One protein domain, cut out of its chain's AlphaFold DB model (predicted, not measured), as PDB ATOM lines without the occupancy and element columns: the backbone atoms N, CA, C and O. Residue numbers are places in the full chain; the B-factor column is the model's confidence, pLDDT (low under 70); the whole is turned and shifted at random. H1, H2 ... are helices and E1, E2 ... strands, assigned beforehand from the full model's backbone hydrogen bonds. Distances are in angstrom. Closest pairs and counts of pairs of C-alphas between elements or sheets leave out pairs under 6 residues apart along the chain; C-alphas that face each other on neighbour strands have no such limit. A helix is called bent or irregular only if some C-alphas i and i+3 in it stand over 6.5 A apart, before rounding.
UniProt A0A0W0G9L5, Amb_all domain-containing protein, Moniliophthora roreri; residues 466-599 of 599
ATOM      1  N   LYS A 466      52.374 -13.378 -14.791       89.69
ATOM      2  CA  LYS A 466      51.937 -12.064 -14.265       89.69
ATOM      3  C   LYS A 466      53.079 -11.044 -14.224       89.69
ATOM      4  O   LYS A 466      53.911 -11.120 -13.326       89.69
ATOM      5  N   ALA A 467      53.052 -10.047 -15.108       94.25
ATOM      6  CA  ALA A 467      54.134  -9.065 -15.218       94.25
ATOM      7  C   ALA A 467      54.047  -7.892 -14.218       94.25
ATOM      8  O   ALA A 467      54.962  -7.701 -13.420       94.25
ATOM      9  N   SER A 468      52.973  -7.088 -14.233       97.38
ATOM     10  CA  SER A 468      52.883  -5.868 -13.410       97.38
ATOM     11  C   SER A 468      51.489  -5.638 -12.816       97.38
ATOM     12  O   SER A 468      50.471  -5.776 -13.495       97.38
ATOM     13  N   LEU A 469      51.431  -5.283 -11.529       97.88
ATOM     14  CA  LEU A 469      50.192  -5.076 -10.778       97.88
ATOM     15  C   LEU A 469      50.222  -3.735 -10.038       97.88
ATOM     16  O   LEU A 469      51.098  -3.506  -9.206       97.88
ATOM     17  N   VAL A 470      49.225  -2.892 -10.296       98.50
ATOM     18  CA  VAL A 470      49.001  -1.610  -9.620       98.50
ATOM     19  C   VAL A 470      47.676  -1.676  -8.864       98.50
ATOM     20  O   VAL A 470      46.633  -1.957  -9.453       98.50
ATOM     21  N   GLY A 471      47.733  -1.440  -7.553       97.38
ATOM     22  CA  GLY A 471      46.639  -1.694  -6.614       97.38
ATOM     23  C   GLY A 471      46.435  -3.194  -6.372       97.38
ATOM     24  O   GLY A 471      46.224  -3.977  -7.302       97.38
ATOM     25  N   HIS A 472      46.566  -3.648  -5.126       94.38
ATOM     26  CA  HIS A 472      46.866  -5.067  -4.859       94.38
ATOM     27  C   HIS A 472      45.626  -5.955  -4.659       94.38
ATOM     28  O   HIS A 472      45.644  -7.133  -5.033       94.38
ATOM     29  N   SER A 473      44.535  -5.389  -4.141       95.00
ATOM     30  CA  SER A 473      43.327  -6.095  -3.700       95.00
ATOM     31  C   SER A 473      42.079  -5.288  -4.055       95.00
ATOM     32  O   SER A 473      42.073  -4.081  -3.838       95.00
ATOM     33  N   ASP A 474      41.006  -5.943  -4.513       95.75
ATOM     34  CA  ASP A 474      39.728  -5.301  -4.895       95.75
ATOM     35  C   ASP A 474      38.995  -4.648  -3.688       95.75
ATOM     36  O   ASP A 474      37.884  -4.140  -3.806       95.75
ATOM     37  N   SER A 475      39.585  -4.684  -2.487       96.19
ATOM     38  CA  SER A 475      39.048  -4.101  -1.245       96.19
ATOM     39  C   SER A 475      39.973  -3.070  -0.581       96.19
ATOM     40  O   SER A 475      39.722  -2.707   0.563       96.19
ATOM     41  N   ASN A 476      41.028  -2.603  -1.261       96.00
ATOM     42  CA  ASN A 476      41.999  -1.630  -0.724       96.00
ATOM     43  C   ASN A 476      41.785  -0.197  -1.258       96.00
ATOM     44  O   ASN A 476      42.723   0.588  -1.339       96.00
ATOM     45  N   GLY A 477      40.567   0.120  -1.710       94.38
ATOM     46  CA  GLY A 477      40.280   1.339  -2.473       94.38
ATOM     47  C   GLY A 477      40.390   2.648  -1.687       94.38
ATOM     48  O   GLY A 477      40.671   3.676  -2.297       94.38
ATOM     49  N   ASP A 478      40.219   2.621  -0.360       95.44
ATOM     50  CA  ASP A 478      40.364   3.811   0.494       95.44
ATOM     51  C   ASP A 478      41.817   4.336   0.490       95.44
ATOM     52  O   ASP A 478      42.043   5.546   0.569       95.44
ATOM     53  N   GLU A 479      42.803   3.444   0.338       95.19
ATOM     54  CA  GLU A 479      44.221   3.770   0.169       95.19
ATOM     55  C   GLU A 479      44.655   3.828  -1.309       95.19
ATOM     56  O   GLU A 479      45.305   4.790  -1.730       95.19
ATOM     57  N   ASP A 480      44.306   2.815  -2.110       96.88
ATOM     58  CA  ASP A 480      44.839   2.625  -3.470       96.88
ATOM     59  C   ASP A 480      44.311   3.676  -4.474       96.88
ATOM     60  O   ASP A 480      44.944   3.903  -5.506       96.88
ATOM     61  N   VAL A 481      43.217   4.396  -4.178       96.94
ATOM     62  CA  VAL A 481      42.726   5.519  -5.011       96.94
ATOM     63  C   VAL A 481      43.727   6.679  -5.117       96.94
ATOM     64  O   VAL A 481      43.695   7.447  -6.078       96.94
ATOM     65  N   ALA A 482      44.656   6.805  -4.163       96.88
ATOM     66  CA  ALA A 482      45.719   7.811  -4.202       96.88
ATOM     67  C   ALA A 482      46.912   7.415  -5.100       96.88
ATOM     68  O   ALA A 482      47.837   8.214  -5.278       96.88
ATOM     69  N   ILE A 483      46.924   6.196  -5.654       98.50
ATOM     70  CA  ILE A 483      48.012   5.719  -6.511       98.50
ATOM     71  C   ILE A 483      48.025   6.496  -7.833       98.50
ATOM     72  O   ILE A 483      47.012   6.636  -8.517       98.50
ATOM     73  N   THR A 484      49.214   6.961  -8.215       98.69
ATOM     74  CA  THR A 484      49.480   7.563  -9.523       98.69
ATOM     75  C   THR A 484      50.728   6.934 -10.133       98.69
ATOM     76  O   THR A 484      51.753   6.815  -9.461       98.69
ATOM     77  N   VAL A 485      50.643   6.474 -11.386       98.75
ATOM     78  CA  VAL A 485      51.742   5.759 -12.067       98.75
ATOM     79  C   VAL A 485      51.852   6.201 -13.524       98.75
ATOM     80  O   VAL A 485      50.845   6.379 -14.211       98.75
ATOM     81  N   THR A 486      53.086   6.364 -13.998       98.88
ATOM     82  CA  THR A 486      53.396   6.572 -15.416       98.88
ATOM     83  C   THR A 486      54.146   5.356 -15.946       98.88
ATOM     84  O   THR A 486      55.179   4.999 -15.386       98.88
ATOM     85  N   TYR A 487      53.666   4.770 -17.040       98.88
ATOM     86  CA  TYR A 487      54.416   3.808 -17.847       98.88
ATOM     87  C   TYR A 487      54.741   4.475 -19.184       98.88
ATOM     88  O   TYR A 487      53.855   4.660 -20.015       98.88
ATOM     89  N   ALA A 488      56.000   4.870 -19.368       98.38
ATOM     90  CA  ALA A 488      56.500   5.503 -20.585       98.38
ATOM     91  C   ALA A 488      57.634   4.668 -21.190       98.38
ATOM     92  O   ALA A 488      58.500   4.219 -20.440       98.38
ATOM     93  N   ALA A 489      57.643   4.491 -22.514       97.62
ATOM     94  CA  ALA A 489      58.746   3.870 -23.264       97.62
ATOM     95  C   ALA A 489      59.180   2.456 -22.799       97.62
ATOM     96  O   ALA A 489      60.333   2.067 -22.982       97.62
ATOM     97  N   ASN A 490      58.278   1.669 -22.198       98.62
ATOM     98  CA  ASN A 490      58.594   0.308 -21.749       98.62
ATOM     99  C   ASN A 490      58.437  -0.703 -22.888       98.62
ATOM    100  O   ASN A 490      57.477  -0.638 -23.661       98.62
ATOM    101  N   TYR A 491      59.339  -1.685 -22.919       98.00
ATOM    102  CA  TYR A 491      59.212  -2.873 -23.754       98.00
ATOM    103  C   TYR A 491      58.594  -4.015 -22.941       98.00
ATOM    104  O   TYR A 491      59.152  -4.448 -21.933       98.00
ATOM    105  N   TRP A 492      57.450  -4.513 -23.392       97.31
ATOM    106  CA  TRP A 492      56.769  -5.678 -22.843       97.31
ATOM    107  C   TRP A 492      56.840  -6.792 -23.900       97.31
ATOM    108  O   TRP A 492      56.126  -6.705 -24.897       97.31
ATOM    109  N   LYS A 493      57.694  -7.809 -23.722       93.19
ATOM    110  CA  LYS A 493      57.862  -8.930 -24.674       93.19
ATOM    111  C   LYS A 493      57.519 -10.269 -24.021       93.19
ATOM    112  O   LYS A 493      58.077 -10.585 -22.973       93.19
ATOM    113  N   ASN A 494      56.691 -11.077 -24.690       90.31
ATOM    114  CA  ASN A 494      56.388 -12.473 -24.338       90.31
ATOM    115  C   ASN A 494      55.822 -12.662 -22.910       90.31
ATOM    116  O   ASN A 494      56.327 -13.453 -22.112       90.31
ATOM    117  N   LEU A 495      54.774 -11.905 -22.566       90.88
ATOM    118  CA  LEU A 495      54.133 -11.930 -21.245       90.88
ATOM    119  C   LEU A 495      52.687 -12.431 -21.342       90.88
ATOM    120  O   LEU A 495      51.889 -11.949 -22.151       90.88
ATOM    121  N   ASN A 496      52.306 -13.379 -20.478       91.25
ATOM    122  CA  ASN A 496      50.950 -13.932 -20.514       91.25
ATOM    123  C   ASN A 496      49.889 -12.905 -20.072       91.25
ATOM    124  O   ASN A 496      48.852 -12.773 -20.722       91.25
ATOM    125  N   SER A 497      50.111 -12.164 -18.980       92.44
ATOM    126  CA  SER A 497      49.104 -11.222 -18.481       92.44
ATOM    127  C   SER A 497      49.639 -10.071 -17.630       92.44
ATOM    128  O   SER A 497      50.730 -10.126 -17.054       92.44
ATOM    129  N   ARG A 498      48.768  -9.064 -17.470       95.25
ATOM    130  CA  ARG A 498      48.931  -7.884 -16.609       95.25
ATOM    131  C   ARG A 498      50.069  -6.981 -17.076       95.25
ATOM    132  O   ARG A 498      51.105  -6.890 -16.418       95.25
ATOM    133  N   THR A 499      49.852  -6.268 -18.176       95.94
ATOM    134  CA  THR A 499      50.838  -5.333 -18.738       95.94
ATOM    135  C   THR A 499      50.304  -3.887 -18.827       95.94
ATOM    136  O   THR A 499      50.219  -3.328 -19.914       95.94
ATOM    137  N   PRO A 500      49.945  -3.225 -17.702       97.88
ATOM    138  CA  PRO A 500      49.770  -3.727 -16.336       97.88
ATOM    139  C   PRO A 500      48.317  -4.182 -16.070       97.88
ATOM    140  O   PRO A 500      47.410  -3.948 -16.865       97.88
ATOM    141  N   SER A 501      48.061  -4.779 -14.904       98.12
ATOM    142  CA  SER A 501      46.715  -4.773 -14.298       98.12
ATOM    143  C   SER A 501      46.637  -3.626 -13.294       98.12
ATOM    144  O   SER A 501      47.492  -3.551 -12.416       98.12
ATOM    145  N   PHE A 502      45.619  -2.771 -13.386       98.62
ATOM    146  CA  PHE A 502      45.543  -1.498 -12.659       98.62
ATOM    147  C   PHE A 502      44.198  -1.344 -11.935       98.62
ATOM    148  O   PHE A 502      43.156  -1.528 -12.560       98.62
ATOM    149  N   ARG A 503      44.213  -0.994 -10.643       98.69
ATOM    150  CA  ARG A 503      43.023  -0.728  -9.812       98.69
ATOM    151  C   ARG A 503      43.006   0.688  -9.229       98.69
ATOM    152  O   ARG A 503      44.076   1.206  -8.918       98.69
ATOM    153  N   PHE A 504      41.806   1.234  -8.999       98.19
ATOM    154  CA  PHE A 504      41.463   2.483  -8.283       98.19
ATOM    155  C   PHE A 504      42.111   3.795  -8.750       98.19
ATOM    156  O   PHE A 504      41.403   4.766  -9.006       98.19
ATOM    157  N   GLY A 505      43.439   3.854  -8.790       97.69
ATOM    158  CA  GLY A 505      44.212   5.067  -9.028       97.69
ATOM    159  C   GLY A 505      44.218   5.546 -10.482       97.69
ATOM    160  O   GLY A 505      43.530   5.018 -11.363       97.69
ATOM    161  N   THR A 506      45.061   6.545 -10.734       98.75
ATOM    162  CA  THR A 506      45.186   7.204 -12.040       98.75
ATOM    163  C   THR A 506      46.482   6.790 -12.736       98.75
ATOM    164  O   THR A 506      47.574   6.954 -12.189       98.75
ATOM    165  N   GLY A 507      46.379   6.278 -13.960       98.75
ATOM    166  CA  GLY A 507      47.524   5.817 -14.747       98.75
ATOM    167  C   GLY A 507      47.683   6.588 -16.050       98.75
ATOM    168  O   GLY A 507      46.700   6.858 -16.732       98.75
ATOM    169  N   HIS A 508      48.918   6.910 -16.426       98.88
ATOM    170  CA  HIS A 508      49.241   7.387 -17.773       98.88
ATOM    171  C   HIS A 508      50.209   6.400 -18.430       98.88
ATOM    172  O   HIS A 508      51.286   6.137 -17.893       98.88
ATOM    173  N   ILE A 509      49.802   5.814 -19.550       98.88
ATOM    174  CA  ILE A 509      50.502   4.726 -20.233       98.88
ATOM    175  C   ILE A 509      50.739   5.180 -21.673       98.88
ATOM    176  O   ILE A 509      49.792   5.207 -22.455       98.88
ATOM    177  N   TYR A 510      51.963   5.577 -22.020       98.88
ATOM    178  CA  TYR A 510      52.253   6.120 -23.349       98.88
ATOM    179  C   TYR A 510      53.552   5.621 -23.978       98.88
ATOM    180  O   TYR A 510      54.528   5.328 -23.283       98.88
ATOM    181  N   ASN A 511      53.559   5.520 -25.309       98.69
ATOM    182  CA  ASN A 511      54.703   5.061 -26.105       98.69
ATOM    183  C   ASN A 511      55.347   3.752 -25.618       98.69
ATOM    184  O   ASN A 511      56.558   3.583 -25.714       98.69
ATOM    185  N   ASN A 512      54.562   2.817 -25.084       98.81
ATOM    186  CA  ASN A 512      55.041   1.478 -24.748       98.81
ATOM    187  C   ASN A 512      54.878   0.546 -25.959       98.81
ATOM    188  O   ASN A 512      53.925   0.684 -26.732       98.81
ATOM    189  N   TYR A 513      55.790  -0.416 -26.099       98.19
ATOM    190  CA  TYR A 513      55.741  -1.452 -27.134       98.19
ATOM    191  C   TYR A 513      55.413  -2.809 -26.499       98.19
ATOM    192  O   TYR A 513      56.060  -3.224 -25.535       98.19
ATOM    193  N   PHE A 514      54.388  -3.479 -27.023       97.81
ATOM    194  CA  PHE A 514      53.809  -4.707 -26.485       97.81
ATOM    195  C   PHE A 514      53.867  -5.838 -27.523       97.81
ATOM    196  O   PHE A 514      52.954  -6.004 -28.331       97.81
ATOM    197  N   GLU A 515      54.913  -6.653 -27.472       92.56
ATOM    198  CA  GLU A 515      55.166  -7.725 -28.434       92.56
ATOM    199  C   GLU A 515      54.823  -9.106 -27.860       92.56
ATOM    200  O   GLU A 515      55.273  -9.472 -26.772       92.56
ATOM    201  N   SER A 516      54.032  -9.893 -28.596       88.56
ATOM    202  CA  SER A 516      53.690 -11.281 -28.239       88.56
ATOM    203  C   SER A 516      53.085 -11.440 -26.833       88.56
ATOM    204  O   SER A 516      53.227 -12.479 -26.189       88.56
ATOM    205  N   ASN A 517      52.383 -10.410 -26.347       87.31
ATOM    206  CA  ASN A 517      51.690 -10.439 -25.060       87.31
ATOM    207  C   ASN A 517      50.250 -10.928 -25.236       87.31
ATOM    208  O   ASN A 517      49.506 -10.421 -26.077       87.31
ATOM    209  N   ASN A 518      49.826 -11.885 -24.414       87.19
ATOM    210  CA  ASN A 518      48.478 -12.444 -24.507       87.19
ATOM    211  C   ASN A 518      47.424 -11.453 -23.967       87.19
ATOM    212  O   ASN A 518      46.591 -10.962 -24.737       87.19
ATOM    213  N   ASP A 519      47.505 -11.102 -22.681       91.06
ATOM    214  CA  ASP A 519      46.669 -10.079 -22.046       91.06
ATOM    215  C   ASP A 519      47.466  -8.792 -21.763       91.06
ATOM    216  O   ASP A 519      48.455  -8.789 -21.021       91.06
ATOM    217  N   GLY A 520      46.983  -7.692 -22.344       95.00
ATOM    218  CA  GLY A 520      47.550  -6.348 -22.297       95.00
ATOM    219  C   GLY A 520      47.256  -5.578 -21.003       95.00
ATOM    220  O   GLY A 520      47.359  -6.103 -19.885       95.00
ATOM    221  N   ILE A 521      46.848  -4.320 -21.175       98.50
ATOM    222  CA  ILE A 521      46.410  -3.425 -20.101       98.50
ATOM    223  C   ILE A 521      45.015  -3.859 -19.626       98.50
ATOM    224  O   ILE A 521      44.067  -3.867 -20.413       98.50
ATOM    225  N   ASN A 522      44.870  -4.156 -18.331       98.31
ATOM    226  CA  ASN A 522      43.572  -4.403 -17.692       98.31
ATOM    227  C   ASN A 522      43.267  -3.307 -16.659       98.31
ATOM    228  O   ASN A 522      43.936  -3.236 -15.625       98.31
ATOM    229  N   THR A 523      42.265  -2.470 -16.930       98.44
ATOM    230  CA  THR A 523      41.777  -1.431 -16.009       98.44
ATOM    231  C   THR A 523      40.610  -1.956 -15.170       98.44
ATOM    232  O   THR A 523      39.676  -2.566 -15.689       98.44
ATOM    233  N   ARG A 524      40.666  -1.781 -13.847       98.25
ATOM    234  CA  ARG A 524      39.758  -2.420 -12.878       98.25
ATOM    235  C   ARG A 524      39.399  -1.480 -11.729       98.25
ATOM    236  O   ARG A 524      40.086  -0.487 -11.492       98.25
ATOM    237  N   ASP A 525      38.349  -1.819 -10.992       97.69
ATOM    238  CA  ASP A 525      37.979  -1.234  -9.701       97.69
ATOM    239  C   ASP A 525      37.988   0.313  -9.709       97.69
ATOM    240  O   ASP A 525      38.612   0.959  -8.868       97.69
ATOM    241  N   GLY A 526      37.349   0.932 -10.709       97.75
ATOM    242  CA  GLY A 526      37.231   2.390 -10.846       97.75
ATOM    243  C   GLY A 526      38.445   3.134 -11.422       97.75
ATOM    244  O   GLY A 526      38.335   4.345 -11.644       97.75
ATOM    245  N   ALA A 527      39.563   2.448 -11.699       98.69
ATOM    246  CA  ALA A 527      40.800   3.055 -12.208       98.69
ATOM    247  C   ALA A 527      40.570   3.965 -13.427       98.69
ATOM    248  O   ALA A 527      39.711   3.695 -14.269       98.69
ATOM    249  N   GLN A 528      41.361   5.034 -13.532       98.69
ATOM    250  CA  GLN A 528      41.286   6.002 -14.629       98.69
ATOM    251  C   GLN A 528      42.603   6.007 -15.408       98.69
ATOM    252  O   GLN A 528      43.602   6.559 -14.941       98.69
ATOM    253  N   LEU A 529      42.617   5.394 -16.593       98.88
ATOM    254  CA  LEU A 529      43.803   5.360 -17.452       98.88
ATOM    255  C   LEU A 529      43.715   6.367 -18.601       98.88
ATOM    256  O   LEU A 529      42.674   6.489 -19.240       98.88
ATOM    257  N   LEU A 530      44.831   7.025 -18.899       98.88
ATOM    258  CA  LEU A 530      45.096   7.712 -20.162       98.88
ATOM    259  C   LEU A 530      46.123   6.861 -20.915       98.88
ATOM    260  O   LEU A 530      47.172   6.534 -20.355       98.88
ATOM    261  N   VAL A 531      45.791   6.437 -22.130       98.88
ATOM    262  CA  VAL A 531      46.551   5.445 -22.902       98.88
ATOM    263  C   VAL A 531      46.844   6.031 -24.284       98.88
ATOM    264  O   VAL A 531      45.937   6.099 -25.114       98.88
ATOM    265  N   GLU A 532      48.071   6.497 -24.525       98.75
ATOM    266  CA  GLU A 532      48.408   7.322 -25.704       98.75
ATOM    267  C   GLU A 532      49.572   6.757 -26.530       98.75
ATOM    268  O   GLU A 532      50.625   6.432 -25.986       98.75
ATOM    269  N   ASP A 533      49.394   6.651 -27.849       98.19
ATOM    270  CA  ASP A 533      50.440   6.282 -28.816       98.19
ATOM    271  C   ASP A 533      51.275   5.045 -28.408       98.19
ATOM    272  O   ASP A 533      52.496   5.022 -28.539       98.19
ATOM    273  N   ASN A 534      50.633   4.004 -27.870       98.81
ATOM    274  CA  ASN A 534      51.263   2.702 -27.619       98.81
ATOM    275  C   ASN A 534      51.062   1.764 -28.820       98.81
ATOM    276  O   ASN A 534      50.106   1.924 -29.582       98.81
ATOM    277  N   VAL A 535      51.928   0.757 -28.955       97.62
ATOM    278  CA  VAL A 535      51.892  -0.219 -30.058       97.62
ATOM    279  C   VAL A 535      51.818  -1.638 -29.517       97.62
ATOM    280  O   VAL A 535      52.638  -2.021 -28.683       97.62
ATOM    281  N   TRP A 536      50.891  -2.437 -30.039       97.50
ATOM    282  CA  TRP A 536      50.821  -3.879 -29.808       97.50
ATOM    283  C   TRP A 536      51.114  -4.670 -31.086       97.50
ATOM    284  O   TRP A 536      50.710  -4.275 -32.174       97.50
ATOM    285  N   VAL A 537      51.739  -5.840 -30.938       90.44
ATOM    286  CA  VAL A 537      51.904  -6.844 -32.002       90.44
ATOM    287  C   VAL A 537      51.295  -8.165 -31.535       90.44
ATOM    288  O   VAL A 537      51.654  -8.695 -30.483       90.44
ATOM    289  N   SER A 538      50.337  -8.669 -32.319       81.94
ATOM    290  CA  SER A 538      49.578  -9.909 -32.081       81.94
ATOM    291  C   SER A 538      48.907 -10.061 -30.690       81.94
ATOM    292  O   SER A 538      48.940 -11.158 -30.120       81.94
ATOM    293  N   PRO A 539      48.270  -9.019 -30.108       84.50
ATOM    294  CA  PRO A 539      47.635  -9.122 -28.792       84.50
ATOM    295  C   PRO A 539      46.320  -9.918 -28.834       84.50
ATOM    296  O   PRO A 539      45.589  -9.863 -29.822       84.50
ATOM    297  N   LYS A 540      45.931 -10.570 -27.724       88.44
ATOM    298  CA  LYS A 540      44.553 -11.097 -27.579       88.44
ATOM    299  C   LYS A 540      43.600 -10.118 -26.895       88.44
ATOM    300  O   LYS A 540      42.419 -10.101 -27.230       88.44
ATOM    301  N   LYS A 541      44.092  -9.309 -25.950       93.44
ATOM    302  CA  LYS A 541      43.340  -8.206 -25.315       93.44
ATOM    303  C   LYS A 541      44.266  -7.010 -25.037       93.44
ATOM    304  O   LYS A 541      44.825  -6.957 -23.944       93.44
ATOM    305  N   PRO A 542      44.494  -6.074 -25.975       96.38
ATOM    306  CA  PRO A 542      45.505  -5.030 -25.782       96.38
ATOM    307  C   PRO A 542      45.122  -4.013 -24.695       96.38
ATOM    308  O   PRO A 542      45.952  -3.678 -23.851       96.38
ATOM    309  N   LEU A 543      43.853  -3.589 -24.658       98.50
ATOM    310  CA  LEU A 543      43.289  -2.736 -23.612       98.50
ATOM    311  C   LEU A 543      41.869  -3.207 -23.278       98.50
ATOM    312  O   LEU A 543      40.997  -3.252 -24.149       98.50
ATOM    313  N   TYR A 544      41.635  -3.593 -22.026       98.25
ATOM    314  CA  TYR A 544      40.356  -4.148 -21.582       98.25
ATOM    315  C   TYR A 544      40.042  -3.818 -20.118       98.25
ATOM    316  O   TYR A 544      40.877  -3.282 -19.390       98.25
ATOM    317  N   SER A 545      38.816  -4.128 -19.698       97.50
ATOM    318  CA  SER A 545      38.331  -3.966 -18.326       97.50
ATOM    319  C   SER A 545      37.606  -5.235 -17.887       97.50
ATOM    320  O   SER A 545      36.881  -5.831 -18.688       97.50
ATOM    321  N   THR A 546      37.806  -5.676 -16.643       93.25
ATOM    322  CA  THR A 546      37.055  -6.815 -16.068       93.25
ATOM    323  C   THR A 546      36.085  -6.418 -14.967       93.25
ATOM    324  O   THR A 546      35.071  -7.089 -14.801       93.25
ATOM    325  N   ASP A 547      36.372  -5.340 -14.234       91.38
ATOM    326  CA  ASP A 547      35.679  -4.985 -12.989       91.38
ATOM    327  C   ASP A 547      35.473  -3.459 -12.887       91.38
ATOM    328  O   ASP A 547      35.932  -2.823 -11.945       91.38
ATOM    329  N   GLU A 548      34.833  -2.845 -13.889       91.38
ATOM    330  CA  GLU A 548      34.477  -1.407 -13.902       91.38
ATOM    331  C   GLU A 548      35.668  -0.441 -13.684       91.38
ATOM    332  O   GLU A 548      35.558   0.567 -12.987       91.38
ATOM    333  N   GLY A 549      36.831  -0.731 -14.278       97.81
ATOM    334  CA  GLY A 549      37.862   0.286 -14.533       97.81
ATOM    335  C   GLY A 549      37.717   0.894 -15.928       97.81
ATOM    336  O   GLY A 549      37.123   0.274 -16.813       97.81
ATOM    337  N   TYR A 550      38.271   2.089 -16.133       98.69
ATOM    338  CA  TYR A 550      38.055   2.927 -17.316       98.69
ATOM    339  C   TYR A 550      39.364   3.328 -18.012       98.69
ATOM    340  O   TYR A 550      40.436   3.337 -17.395       98.69
ATOM    341  N   ALA A 551      39.275   3.694 -19.292       98.69
ATOM    342  CA  ALA A 551      40.398   4.224 -20.065       98.69
ATOM    343  C   ALA A 551      39.968   5.285 -21.097       98.69
ATOM    344  O   ALA A 551      38.914   5.179 -21.719       98.69
ATOM    345  N   VAL A 552      40.814   6.289 -21.309       98.88
ATOM    346  CA  VAL A 552      40.799   7.200 -22.462       98.88
ATOM    347  C   VAL A 552      41.948   6.770 -23.370       98.88
ATOM    348  O   VAL A 552      43.079   6.665 -22.900       98.88
ATOM    349  N   ALA A 553      41.670   6.472 -24.641       98.50
ATOM    350  CA  ALA A 553      42.636   5.851 -25.549       98.50
ATOM    351  C   ALA A 553      42.830   6.676 -26.832       98.50
ATOM    352  O   ALA A 553      41.932   6.732 -27.671       98.50
ATOM    353  N   ASN A 554      44.016   7.265 -27.000       98.25
ATOM    354  CA  ASN A 554      44.360   8.159 -28.109       98.25
ATOM    355  C   ASN A 554      45.506   7.571 -28.953       98.25
ATOM    356  O   ASN A 554      46.474   7.067 -28.397       98.25
ATOM    357  N   GLY A 555      45.387   7.606 -30.285       97.31
ATOM    358  CA  GLY A 555      46.471   7.343 -31.257       97.31
ATOM    359  C   GLY A 555      47.161   5.961 -31.268       97.31
ATOM    360  O   GLY A 555      47.914   5.671 -32.191       97.31
ATOM    361  N   ASN A 556      46.859   5.081 -30.309       98.31
ATOM    362  CA  ASN A 556      47.408   3.724 -30.202       98.31
ATOM    363  C   ASN A 556      47.235   2.869 -31.472       98.31
ATOM    364  O   ASN A 556      46.142   2.827 -32.045       98.31
ATOM    365  N   ASP A 557      48.253   2.069 -31.804       96.44
ATOM    366  CA  ASP A 557      48.121   0.933 -32.722       96.44
ATOM    367  C   ASP A 557      47.882  -0.357 -31.926       96.44
ATOM    368  O   ASP A 557      48.780  -0.900 -31.284       96.44
ATOM    369  N   PHE A 558      46.651  -0.862 -31.973       95.69
ATOM    370  CA  PHE A 558      46.246  -2.075 -31.263       95.69
ATOM    371  C   PHE A 558      46.633  -3.389 -31.970       95.69
ATOM    372  O   PHE A 558      46.217  -4.453 -31.507       95.69
ATOM    373  N   GLY A 559      47.395  -3.366 -33.071       88.38
ATOM    374  CA  GLY A 559      47.961  -4.579 -33.681       88.38
ATOM    375  C   GLY A 559      46.921  -5.572 -34.209       88.38
ATOM    376  O   GLY A 559      47.146  -6.780 -34.182       88.38
ATOM    377  N   GLY A 560      45.747  -5.076 -34.611       85.94
ATOM    378  CA  GLY A 560      44.581  -5.886 -34.993       85.94
ATOM    379  C   GLY A 560      43.647  -6.279 -33.837       85.94
ATOM    380  O   GLY A 560      42.568  -6.807 -34.098       85.94
ATOM    381  N   GLY A 561      44.018  -5.997 -32.584       90.75
ATOM    382  CA  GLY A 561      43.113  -6.042 -31.432       90.75
ATOM    383  C   GLY A 561      42.264  -4.770 -31.287       90.75
ATOM    384  O   GLY A 561      42.308  -3.867 -32.122       90.75
ATOM    385  N   GLU A 562      41.497  -4.679 -30.199       93.75
ATOM    386  CA  GLU A 562      40.607  -3.543 -29.912       93.75
ATOM    387  C   GLU A 562      40.659  -3.099 -28.439       93.75
ATOM    388  O   GLU A 562      40.997  -3.880 -27.546       93.75
ATOM    389  N   ASN A 563      40.293  -1.837 -28.188       97.12
ATOM    390  CA  ASN A 563      39.986  -1.345 -26.847       97.12
ATOM    391  C   ASN A 563      38.567  -1.777 -26.446       97.12
ATOM    392  O   ASN A 563      37.597  -1.396 -27.099       97.12
ATOM    393  N   THR A 564      38.450  -2.508 -25.338       97.38
ATOM    394  CA  THR A 564      37.167  -2.932 -24.743       97.38
ATOM    395  C   THR A 564      36.907  -2.331 -23.358       97.38
ATOM    396  O   THR A 564      35.892  -2.640 -22.733       97.38
ATOM    397  N   ALA A 565      37.793  -1.464 -22.860       98.19
ATOM    398  CA  ALA A 565      37.564  -0.727 -21.622       98.19
ATOM    399  C   ALA A 565      36.537   0.410 -21.833       98.19
ATOM    400  O   ALA A 565      36.575   1.083 -22.868       98.19
ATOM    401  N   PRO A 566      35.632   0.664 -20.868       98.19
ATOM    402  CA  PRO A 566      34.717   1.800 -20.927       98.19
ATOM    403  C   PRO A 566      35.472   3.137 -20.857       98.19
ATOM    404  O   PRO A 566      36.511   3.250 -20.205       98.19
ATOM    405  N   GLU A 567      34.926   4.159 -21.521       98.12
ATOM    406  CA  GLU A 567      35.556   5.479 -21.642       98.12
ATOM    407  C   GLU A 567      35.711   6.169 -20.274       98.12
ATOM    408  O   GLU A 567      34.762   6.258 -19.490       98.12
ATOM    409  N   GLY A 568      36.929   6.631 -19.982       97.44
ATOM    410  CA  GLY A 568      37.287   7.280 -18.719       97.44
ATOM    411  C   GLY A 568      37.117   8.798 -18.703       97.44
ATOM    412  O   GLY A 568      36.658   9.426 -19.653       97.44
ATOM    413  N   THR A 569      37.526   9.406 -17.588       98.06
ATOM    414  CA  THR A 569      37.477  10.868 -17.378       98.06
ATOM    415  C   THR A 569      38.853  11.534 -17.298       98.06
ATOM    416  O   THR A 569      38.947  12.759 -17.378       98.06
ATOM    417  N   PHE A 570      39.927  10.750 -17.171       98.50
ATOM    418  CA  PHE A 570      41.306  11.238 -17.157       98.50
ATOM    419  C   PHE A 570      41.800  11.475 -18.593       98.50
ATOM    420  O   PHE A 570      42.339  10.585 -19.237       98.50
ATOM    421  N   THR A 571      41.549  12.682 -19.104       98.31
ATOM    422  CA  THR A 571      41.792  13.082 -20.503       98.31
ATOM    423  C   THR A 571      43.069  13.900 -20.724       98.31
ATOM    424  O   THR A 571      43.345  14.292 -21.855       98.31
ATOM    425  N   SER A 572      43.842  14.190 -19.672       97.81
ATOM    426  CA  SER A 572      45.155  14.840 -19.774       97.81
ATOM    427  C   SER A 572      46.008  14.605 -18.526       97.81
ATOM    428  O   SER A 572      45.512  14.651 -17.397       97.81
ATOM    429  N   ALA A 573      47.310  14.377 -18.714       97.50
ATOM    430  CA  ALA A 573      48.245  14.217 -17.605       97.50
ATOM    431  C   ALA A 573      48.635  15.572 -16.963       97.50
ATOM    432  O   ALA A 573      48.720  16.584 -17.657       97.50
ATOM    433  N   PRO A 574      48.901  15.630 -15.640       97.00
ATOM    434  CA  PRO A 574      49.169  16.880 -14.918       97.00
ATOM    435  C   PRO A 574      50.651  17.319 -14.961       97.00
ATOM    436  O   PRO A 574      51.158  17.890 -13.994       97.00
ATOM    437  N   TYR A 575      51.357  17.020 -16.049       96.31
ATOM    438  CA  TYR A 575      52.774  17.326 -16.275       96.31
ATOM    439  C   TYR A 575      53.049  17.449 -17.777       96.31
ATOM    440  O   TYR A 575      52.273  16.943 -18.583       96.31
ATOM    441  N   ASP A 576      54.156  18.091 -18.147       94.88
ATOM    442  CA  ASP A 576      54.602  18.171 -19.541       94.88
ATOM    443  C   ASP A 576      55.190  16.822 -20.005       94.88
ATOM    444  O   ASP A 576      55.897  16.144 -19.252       94.88
ATOM    445  N   TYR A 577      54.895  16.430 -21.246       95.00
ATOM    446  CA  TYR A 577      55.444  15.261 -21.939       95.00
ATOM    447  C   TYR A 577      55.385  15.491 -23.453       95.00
ATOM    448  O   TYR A 577      54.511  16.208 -23.938       95.00
ATOM    449  N   ASP A 578      56.308  14.869 -24.185       93.25
ATOM    450  CA  ASP A 578      56.254  14.746 -25.642       93.25
ATOM    451  C   ASP A 578      55.837  13.309 -25.991       93.25
ATOM    452  O   ASP A 578      56.275  12.364 -25.331       93.25
ATOM    453  N   LEU A 579      55.013  13.146 -27.030       94.19
ATOM    454  CA  LEU A 579      54.654  11.839 -27.586       94.19
ATOM    455  C   LEU A 579      55.492  11.537 -28.833       94.19
ATOM    456  O   LEU A 579      55.683  12.389 -29.706       94.19
ATOM    457  N   ILE A 580      55.974  10.302 -28.916       88.19
ATOM    458  CA  ILE A 580      56.497   9.691 -30.140       88.19
ATOM    459  C   ILE A 580      55.292   9.213 -30.962       88.19
ATOM    460  O   ILE A 580      54.388   8.596 -30.407       88.19
ATOM    461  N   ASP A 581      55.272   9.462 -32.273       87.62
ATOM    462  CA  ASP A 581      54.235   8.908 -33.158       87.62
ATOM    463  C   ASP A 581      54.230   7.372 -33.069       87.62
ATOM    464  O   ASP A 581      55.298   6.754 -33.140       87.62
ATOM    465  N   ALA A 582      53.050   6.758 -32.927       84.00
ATOM    466  CA  ALA A 582      52.904   5.317 -32.723       84.00
ATOM    467  C   ALA A 582      53.701   4.481 -33.746       84.00
ATOM    468  O   ALA A 582      54.372   3.526 -33.359       84.00
ATOM    469  N   ALA A 583      53.759   4.880 -35.023       78.00
ATOM    470  CA  ALA A 583      54.512   4.150 -36.050       78.00
ATOM    471  C   ALA A 583      56.040   4.126 -35.815       78.00
ATOM    472  O   ALA A 583      56.746   3.324 -36.422       78.00
ATOM    473  N   SER A 584      56.564   4.987 -34.937       87.38
ATOM    474  CA  SER A 584      57.980   5.047 -34.541       87.38
ATOM    475  C   SER A 584      58.271   4.401 -33.177       87.38
ATOM    476  O   SER A 584      59.437   4.237 -32.815       87.38
ATOM    477  N   VAL A 585      57.243   4.031 -32.403       85.75
ATOM    478  CA  VAL A 585      57.391   3.596 -31.000       85.75
ATOM    479  C   VAL A 585      58.123   2.268 -30.867       85.75
ATOM    480  O   VAL A 585      59.021   2.172 -30.035       85.75
ATOM    481  N   ALA A 586      57.811   1.271 -31.699       82.31
ATOM    482  CA  ALA A 586      58.485  -0.029 -31.645       82.31
ATOM    483  C   ALA A 586      60.012   0.117 -31.807       82.31
ATOM    484  O   ALA A 586      60.776  -0.369 -30.973       82.31
ATOM    485  N   ALA A 587      60.460   0.876 -32.814       74.44
ATOM    486  CA  ALA A 587      61.879   1.147 -33.053       74.44
ATOM    487  C   ALA A 587      62.525   1.999 -31.941       74.44
ATOM    488  O   ALA A 587      63.632   1.700 -31.498       74.44
ATOM    489  N   ALA A 588      61.839   3.040 -31.456       77.56
ATOM    490  CA  ALA A 588      62.367   3.911 -30.402       77.56
ATOM    491  C   ALA A 588      62.510   3.195 -29.046       77.56
ATOM    492  O   ALA A 588      63.478   3.429 -28.324       77.56
ATOM    493  N   VAL A 589      61.568   2.310 -28.706       90.19
ATOM    494  CA  VAL A 589      61.579   1.530 -27.461       90.19
ATOM    495  C   VAL A 589      62.619   0.413 -27.521       90.19
ATOM    496  O   VAL A 589      63.442   0.302 -26.613       90.19
ATOM    497  N   THR A 590      62.633  -0.388 -28.590       84.06
ATOM    498  CA  THR A 590      63.571  -1.523 -28.725       84.06
ATOM    499  C   THR A 590      65.040  -1.101 -28.793       84.06
ATOM    500  O   THR A 590      65.903  -1.855 -28.349       84.06
ATOM    501  N   ALA A 591      65.338   0.107 -29.283       79.25
ATOM    502  CA  ALA A 591      66.702   0.630 -29.352       79.25
ATOM    503  C   ALA A 591      67.297   1.062 -27.994       79.25
ATOM    504  O   ALA A 591      68.519   1.152 -27.872       79.25
ATOM    505  N   GLU A 592      66.464   1.368 -26.991       85.31
ATOM    506  CA  GLU A 592      66.896   2.076 -25.772       85.31
ATOM    507  C   GLU A 592      66.475   1.389 -24.456       85.31
ATOM    508  O   GLU A 592      67.159   1.562 -23.444       85.31
ATOM    509  N   ALA A 593      65.384   0.612 -24.439       92.69
ATOM    510  CA  ALA A 593      64.836  -0.006 -23.228       92.69
ATOM    511  C   ALA A 593      65.709  -1.142 -22.650       92.69
ATOM    512  O   ALA A 593      66.471  -1.801 -23.354       92.69
ATOM    513  N   GLY A 594      65.558  -1.409 -21.347       93.50
ATOM    514  CA  GLY A 594      66.373  -2.383 -20.610       93.50
ATOM    515  C   GLY A 594      67.683  -1.798 -20.065       93.50
ATOM    516  O   GLY A 594      67.876  -0.583 -20.054       93.50
ATOM    517  N   GLN A 595      68.589  -2.663 -19.594       94.38
ATOM    518  CA  GLN A 595      69.902  -2.268 -19.054       94.38
ATOM    519  C   GLN A 595      70.874  -1.867 -20.186       94.38
ATOM    520  O   GLN A 595      71.770  -2.626 -20.557       94.38
ATOM    521  N   THR A 596      70.693  -0.675 -20.754       86.88
ATOM    522  CA  THR A 596      71.490  -0.159 -21.886       86.88
ATOM    523  C   THR A 596      72.449   0.977 -21.504       86.88
ATOM    524  O   THR A 596      73.293   1.374 -22.313       86.88
ATOM    525  N   LEU A 597      72.360   1.514 -20.281       85.56
ATOM    526  CA  LEU A 597      73.105   2.708 -19.874       85.56
ATOM    527  C   LEU A 597      74.552   2.400 -19.464       85.56
ATOM    528  O   LEU A 597      74.867   1.377 -18.851       85.56
ATOM    529  N   THR A 598      75.429   3.368 -19.741       79.81
ATOM    530  CA  THR A 598      76.819   3.400 -19.272       79.81
ATOM    531  C   THR A 598      77.088   4.702 -18.522       79.81
ATOM    532  O   THR A 598      76.700   5.771 -19.009       79.81
ATOM    533  N   PHE A 599      77.793   4.594 -17.398       71.06
ATOM    534  CA  PHE A 599      78.134   5.674 -16.470       71.06
ATOM    535  C   PHE A 599      79.654   5.910 -16.444       71.06
ATOM    536  O   PHE A 599      80.392   4.904 -16.560       71.06
TER     537      PHE A 599
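This is residues 466 to 599 of the 599 residues of the protein "Amb_all domain-containing protein" of Moniliophthora roreri (UniProt A0A0W0G9L5). The chain is wound in stacked turns, a short solenoid: E1, E2 and E3 make one turn, E4, E5 and E6 the next, E7, E8 and E9 a third, and E10 begins another. Two walls, the sheets E1 E4 E7 E10 and E3 E6 E9, stand face to face, the short sheet E2 E5 E8 makes a third wall at one end of them with H2 on it, and the small H1 lies toward the opposite end. The printed part has 134 residues, with ten named strands and two named helices in the order H1, E1 to E10, H2; the strands of each sheet are parallel, side by side in the order just named. The class is mixed, helices and strands, with 58 residues, under half, in named elements. The whole is compact, with a radius of gyration of the C-alphas of 14.1 A and a rounded outline of 40 by 34 by 26 A.

The largest sheet holds E1, residues 484 to 488, E4, residues 506 to 510, E7, residues 528 to 532, and E10, residues 550 to 554; E1 and E10 are its edge strands. N 487 and O 508, 2.9 A apart, are within hydrogen-bond range across E1 and E4, as are N 509 and O 530, 2.8 A, across E4 and E7, and N 531 and O 552, 2.8 A, across E7 and E10. This sheet forms a sandwich, two sheets face to face, with the sheet of E3, residues 501 to 503, E6, residues 519 to 524, and E9, residues 541 to 547; their facing parts are 10.7 A apart centre to centre and their best planes 17 degrees apart. Across E3 and E6, N 502 and O 522 are 2.8 A apart; across E6 and E9, N 520 and O 541 are 2.8 A apart. The sheet E3 E6 E9 is only just strongly twisted, with C-alphas up to 4.4 A off its best plane. The third sheet holds E2, residues 491 to 493, E5, residues 513 to 515, and E8, residues 535 to 537. E1 runs on into E2 at 79 degrees, E4 into E5 at 77 degrees and E7 into E8 at 81 degrees. N 492 and O 513, 2.9 A apart, link E2 with E5 within hydrogen-bond range, and N 514 and O 535, 2.8 A, do so for E5 and E8. H2, residues 582 to 590, is on this sheet at a height of 6.5 A, and over none of its strands, but only just, with 2 of its C-alphas falling on E5. The closest C-alphas of H2 and E5 are those of Ala 586 and Tyr 513, 5.5 A apart. H2 is irregular: C-alphas 583 and 586 are 7.3 A apart, and 3 of its 5 O i to N i+4 pairs are within range. H1, residues 477 to 480, is too short for such a pair and is on none of the three sheets; its closest C-alpha to E3 is that of Asp 480, 7.4 A from that of Arg 503. Residues 469 to 470 pair, parallel, with residues 501 to 502 of E3.

E1 begins at C-alpha 484, (49.480, 7.563, -9.523), and is 13.3 A long. E4 is 13.4 A, E7 13.2 A, E10 13.6 A, E6 13.8 A and E9, the longest strand, 14.9 A. H2 is 13.3 A long and ends at C-alpha 590, (63.571, -1.523, -28.725). H1 begins at C-alpha 477, (40.280, 1.339, -2.473).

The two C-alphas farthest apart are those of Glu 548 and Phe 599, 44.3 A; Phe 599 is the chain's last residue. The printed part has no cut. The link from E10 to H2, residues 555 to 581, is long. No printed residue is under 70 in pLDDT; the mean of the printed part is 94.3, and of H2 83.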